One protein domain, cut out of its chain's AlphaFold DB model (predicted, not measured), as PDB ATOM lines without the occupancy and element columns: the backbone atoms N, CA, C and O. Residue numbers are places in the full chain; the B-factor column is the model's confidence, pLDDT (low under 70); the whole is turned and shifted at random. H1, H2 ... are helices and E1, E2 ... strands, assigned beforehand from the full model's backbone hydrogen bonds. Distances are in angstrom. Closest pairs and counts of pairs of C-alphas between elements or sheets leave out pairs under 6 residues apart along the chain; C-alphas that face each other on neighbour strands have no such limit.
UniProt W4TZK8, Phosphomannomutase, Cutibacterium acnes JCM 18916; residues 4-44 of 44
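Overview. This is residues 4 to 44 of the 44 residues of the protein "Phosphomannomutase" of Cutibacterium acnes JCM 18916 (UniProt W4TZK8). A flat shape has a wide loop with the short helix H1 at one end and the longer helix H2 at the other; between them runs the short strand E1, beside residues 4 and 5. Residues 38 to 44, of which 38 to 42 belong to H2, stick out. The printed part has 41 residues, mostly helix by class, in the order H1, E1, H2. It is only just loose, close to compact, with a radius of gyration of the C-alphas of 11.1 A and spans of 32 by 20 by 8 A.

Arrangement. Residues 4 to 5 pair, parallel, with residues 25 to 26 of E1, residues 24 to 26, which pairs with no named strand. The closest C-alphas of H1, residues 15 to 19, and E1 are those of Lys 18 and Cys 24, 6.3 A apart. E1 and H2, residues 30 to 42, are near each other, with 6 pairs of C-alphas within 10 A. H1 and H2 are apart. In H1 and H2 every O i to N i+4 pair is within hydrogen-bond range.

Along the chain. H1, 6.1 A long, begins at C-alpha 15 (-193.453, 38.138, 46.233). E1 measures 6.4 A. H2, 18.5 A, ends at C-alpha 42 (-198.696, 50.631, 22.225).

Size, cuts and confidence. The C-alphas farthest apart, of His 11 and Ala 44, are 33.4 A apart. The printed part has no cut, and both links are tight. Residue 44 is under pLDDT 70.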
ATOM      1  N   TYR A   4    -193.322  45.331  37.813       98.44
ATOM      2  CA  TYR A   4    -192.587  44.356  37.006       98.44
ATOM      3  C   TYR A   4    -191.511  43.730  37.894       98.44
ATOM      4  O   TYR A   4    -190.736  44.473  38.495       98.44
ATOM      5  N   GLY A   5    -191.485  42.402  38.005       98.31
ATOM      6  CA  GLY A   5    -190.537  41.698  38.874       98.31
ATOM      7  C   GLY A   5    -190.185  40.311  38.363       98.31
ATOM      8  O   GLY A   5    -191.000  39.668  37.698       98.31
ATOM      9  N   ASP A   6    -188.977  39.861  38.675       98.00
ATOM     10  CA  ASP A   6    -188.411  38.609  38.178       98.00
ATOM     11  C   ASP A   6    -188.627  37.432  39.128       98.00
ATOM     12  O   ASP A   6    -188.713  36.280  38.700       98.00
ATOM     13  N   ARG A   7    -188.821  37.708  40.423       98.00
ATOM     14  CA  ARG A   7    -189.000  36.675  41.453       98.00
ATOM     15  C   ARG A   7    -190.310  36.828  42.221       98.00
ATOM     16  O   ARG A   7    -190.337  37.176  43.402       98.00
ATOM     17  N   LEU A   8    -191.413  36.545  41.525       98.00
ATOM     18  CA  LEU A   8    -192.795  36.598  42.039       98.00
ATOM     19  C   LEU A   8    -193.327  35.251  42.573       98.00
ATOM     20  O   LEU A   8    -194.528  35.123  42.843       98.00
ATOM     21  N   ASP A   9    -192.469  34.237  42.669       97.69
ATOM     22  CA  ASP A   9    -192.732  32.976  43.369       97.69
ATOM     23  C   ASP A   9    -192.744  33.177  44.894       97.69
ATOM     24  O   ASP A   9    -192.129  34.113  45.376       97.69
ATOM     25  N   GLU A  10    -193.397  32.308  45.678       96.75
ATOM     26  CA  GLU A  10    -193.576  32.502  47.138       96.75
ATOM     27  C   GLU A  10    -192.269  32.682  47.940       96.75
ATOM     28  O   GLU A  10    -192.294  33.230  49.043       96.75
ATOM     29  N   HIS A  11    -191.130  32.241  47.394       97.44
ATOM     30  CA  HIS A  11    -189.802  32.362  48.006       97.44
ATOM     31  C   HIS A  11    -188.951  33.481  47.377       97.44
ATOM     32  O   HIS A  11    -187.786  33.668  47.742       97.44
ATOM     33  N   GLY A  12    -189.508  34.205  46.410       97.88
ATOM     34  CA  GLY A  12    -188.885  35.306  45.704       97.88
ATOM     35  C   GLY A  12    -188.950  36.612  46.489       97.88
ATOM     36  O   GLY A  12    -189.873  36.868  47.263       97.88
ATOM     37  N   ASN A  13    -187.950  37.466  46.289       98.31
ATOM     38  CA  ASN A  13    -187.863  38.764  46.957       98.31
ATOM     39  C   ASN A  13    -188.952  39.751  46.510       98.31
ATOM     40  O   ASN A  13    -189.248  40.673  47.268       98.31
ATOM     41  N   ASP A  14    -189.580  39.545  45.347       98.38
ATOM     42  CA  ASP A  14    -190.658  40.410  44.854       98.38
ATOM     43  C   ASP A  14    -192.057  39.928  45.266       98.38
ATOM     44  O   ASP A  14    -193.037  40.674  45.172       98.38
ATOM     45  N   TYR A  15    -192.180  38.699  45.775       98.44
ATOM     46  CA  TYR A  15    -193.453  38.138  46.233       98.44
ATOM     47  C   TYR A  15    -194.226  39.012  47.225       98.44
ATOM     48  O   TYR A  15    -195.451  39.089  47.087       98.44
ATOM     49  N   PRO A  16    -193.588  39.727  48.178       98.56
ATOM     50  CA  PRO A  16    -194.310  40.633  49.063       98.56
ATOM     51  C   PRO A  16    -195.157  41.673  48.316       98.56
ATOM     52  O   PRO A  16    -196.250  41.993  48.774       98.56
ATOM     53  N   VAL A  17    -194.721  42.151  47.142       98.19
ATOM     54  CA  VAL A  17    -195.485  43.105  46.315       98.19
ATOM     55  C   VAL A  17    -196.763  42.456  45.772       98.19
ATOM     56  O   VAL A  17    -197.852  43.023  45.883       98.19
ATOM     57  N   LYS A  18    -196.649  41.228  45.252       97.69
ATOM     58  CA  LYS A  18    -197.790  40.435  44.766       97.69
ATOM     59  C   LYS A  18    -198.758  40.082  45.897       97.69
ATOM     60  O   LYS A  18    -199.969  40.200  45.725       97.69
ATOM     61  N   ALA A  19    -198.238  39.692  47.061       98.00
ATOM     62  CA  ALA A  19    -199.031  39.348  48.241       98.00
ATOM     63  C   ALA A  19    -199.828  40.545  48.795       98.00
ATOM     64  O   ALA A  19    -200.891  40.356  49.383       98.00
ATOM     65  N   MET A  20    -199.364  41.779  48.561       98.06
ATOM     66  CA  MET A  20    -200.106  43.009  48.872       98.06
ATOM     67  C   MET A  20    -201.258  43.305  47.892       98.06
ATOM     68  O   MET A  20    -201.979  44.283  48.080       98.06
ATOM     69  N   GLY A  21    -201.450  42.486  46.851       97.88
ATOM     70  CA  GLY A  21    -202.515  42.661  45.859       97.88
ATOM     71  C   GLY A  21    -202.202  43.693  44.773       97.88
ATOM     72  O   GLY A  21    -203.108  44.128  44.062       97.88
ATOM     73  N   ILE A  22    -200.938  44.103  44.630       98.25
ATOM     74  CA  ILE A  22    -200.510  44.982  43.538       98.25
ATOM     75  C   ILE A  22    -200.496  44.159  42.236       98.25
ATOM     76  O   ILE A  22    -199.965  43.048  42.233       98.25
ATOM     77  N   PRO A  23    -201.061  44.666  41.122       98.19
ATOM     78  CA  PRO A  23    -200.937  44.013  39.824       98.19
ATOM     79  C   PRO A  23    -199.465  43.852  39.430       98.19
ATOM     80  O   PRO A  23    -198.725  44.839  39.395       98.19
ATOM     81  N   CYS A  24    -199.062  42.620  39.117       98.38
ATOM     82  CA  CYS A  24    -197.683  42.287  38.772       98.38
ATOM     83  C   CYS A  24    -197.576  41.656  37.383       98.38
ATOM     84  O   CYS A  24    -198.400  40.823  37.002       98.38
ATOM     85  N   VAL A  25    -196.500  41.997  36.682       98.19
ATOM     86  CA  VAL A  25    -196.040  41.366  35.445       98.19
ATOM     87  C   VAL A  25    -194.717  40.668  35.753       98.19
ATOM     88  O   VAL A  25    -193.773  41.308  36.211       98.19
ATOM     89  N   ALA A  26    -194.655  39.353  35.542       98.25
ATOM     90  CA  ALA A  26    -193.407  38.605  35.694       98.25
ATOM     91  C   ALA A  26    -192.456  38.936  34.538       98.25
ATOM     92  O   ALA A  26    -192.929  39.037  33.403       98.25
ATOM     93  N   VAL A  27    -191.159  39.084  34.805       98.56
ATOM     94  CA  VAL A  27    -190.122  39.309  33.784       98.56
ATOM     95  C   VAL A  27    -188.913  38.406  33.996       98.56
ATOM     96  O   VAL A  27    -188.575  38.119  35.131       98.56
ATOM     97  N   ASP A  28    -188.247  37.970  32.933       97.50
ATOM     98  CA  ASP A  28    -187.062  37.106  33.078       97.50
ATOM     99  C   ASP A  28    -185.750  37.906  33.181       97.50
ATOM    100  O   ASP A  28    -184.804  37.498  33.856       97.50
ATOM    101  N   ASP A  29    -185.688  39.061  32.514       97.00
ATOM    102  CA  ASP A  29    -184.579  40.008  32.572       97.00
ATOM    103  C   ASP A  29    -185.044  41.441  32.232       97.00
ATOM    104  O   ASP A  29    -186.238  41.746  32.086       97.00
ATOM    105  N   TRP A  30    -184.090  42.363  32.106       97.62
ATOM    106  CA  TRP A  30    -184.410  43.751  31.780       97.62
ATOM    107  C   TRP A  30    -184.894  43.942  30.331       97.62
ATOM    108  O   TRP A  30    -185.647  44.883  30.077       97.62
ATOM    109  N   HIS A  31    -184.516  43.076  29.384       98.50
ATOM    110  CA  HIS A  31    -185.004  43.164  28.005       98.50
ATOM    111  C   HIS A  31    -186.479  42.772  27.926       98.50
ATOM    112  O   HIS A  31    -187.253  43.436  27.243       98.50
ATOM    113  N   ASP A  32    -186.888  41.741  28.664       98.50
ATOM    114  CA  ASP A  32    -188.291  41.338  28.762       98.50
ATOM    115  C   ASP A  32    -189.155  42.450  29.388       98.50
ATOM    116  O   ASP A  32    -190.270  42.726  28.942       98.50
ATOM    117  N   THR A  33    -188.595  43.191  30.352       98.38
ATOM    118  CA  THR A  33    -189.232  44.412  30.875       98.38
ATOM    119  C   THR A  33    -189.447  45.455  29.778       98.38
ATOM    120  O   THR A  33    -190.535  46.022  29.691       98.38
ATOM    121  N   LEU A  34    -188.435  45.706  28.936       98.38
ATOM    122  CA  LEU A  34    -188.534  46.663  27.829       98.38
ATOM    123  C   LEU A  34    -189.634  46.256  26.841       98.38
ATOM    124  O   LEU A  34    -190.514  47.067  26.566       98.38
ATOM    125  N   VAL A  35    -189.635  45.000  26.384       98.38
ATOM    126  CA  VAL A  35    -190.639  44.478  25.438       98.38
ATOM    127  C   VAL A  35    -192.052  44.629  26.001       98.38
ATOM    128  O   VAL A  35    -192.933  45.191  25.355       98.38
ATOM    129  N   LYS A  36    -192.278  44.200  27.247       97.88
ATOM    130  CA  LYS A  36    -193.607  44.272  27.872       97.88
ATOM    131  C   LYS A  36    -194.047  45.702  28.183       97.88
ATOM    132  O   LYS A  36    -195.248  45.968  28.263       97.88
ATOM    133  N   LEU A  37    -193.107  46.620  28.404       97.62
ATOM    134  CA  LEU A  37    -193.412  48.038  28.565       97.62
ATOM    135  C   LEU A  37    -193.807  48.672  27.228       97.62
ATOM    136  O   LEU A  37    -194.780  49.420  27.183       97.62
ATOM    137  N   GLU A  38    -193.096  48.359  26.146       98.25
ATOM    138  CA  GLU A  38    -193.449  48.808  24.794       98.25
ATOM    139  C   GLU A  38    -194.842  48.307  24.390       98.25
ATOM    140  O   GLU A  38    -195.675  49.104  23.950       98.25
ATOM    141  N   ASP A  39    -195.140  47.029  24.641       97.56
ATOM    142  CA  ASP A  39    -196.463  46.445  24.402       97.56
ATOM    143  C   ASP A  39    -197.564  47.200  25.157       97.56
ATOM    144  O   ASP A  39    -198.600  47.522  24.569       97.56
ATOM    145  N   LEU A  40    -197.342  47.527  26.437       96.56
ATOM    146  CA  LEU A  40    -198.287  48.301  27.247       96.56
ATOM    147  C   LEU A  40    -198.520  49.702  26.667       96.56
ATOM    148  O   LEU A  40    -199.662  50.153  26.593       96.56
ATOM    149  N   LEU A  41    -197.450  50.392  26.263       96.88
ATOM    150  CA  LEU A  41    -197.524  51.751  25.723       96.88
ATOM    151  C   LEU A  41    -198.175  51.799  24.337       96.88
ATOM    152  O   LEU A  41    -198.792  52.802  23.999       96.88
ATOM    153  N   SER A  42    -198.066  50.729  23.548       96.38
ATOM    154  CA  SER A  42    -198.696  50.631  22.225       96.38
ATOM    155  C   SER A  42    -200.215  50.409  22.271       96.38
ATOM    156  O   SER A  42    -200.900  50.614  21.269       96.38
ATOM    157  N   GLN A  43    -200.737  49.977  23.422       82.06
ATOM    158  CA  GLN A  43    -202.160  49.704  23.649       82.06
ATOM    159  C   GLN A  43    -202.908  50.885  24.293       82.06
ATOM    160  O   GLN A  43    -204.121  50.788  24.497       82.06
ATOM    161  N   ALA A  44    -202.199  51.964  24.635       63.16
ATOM    162  CA  ALA A  44    -202.726  53.169  25.278       63.16
ATOM    163  C   ALA A  44    -202.983  54.294  24.264       63.16
ATOM    164  O   ALA A  44    -203.973  55.034  24.469       63.16
TER     165      ALA A  44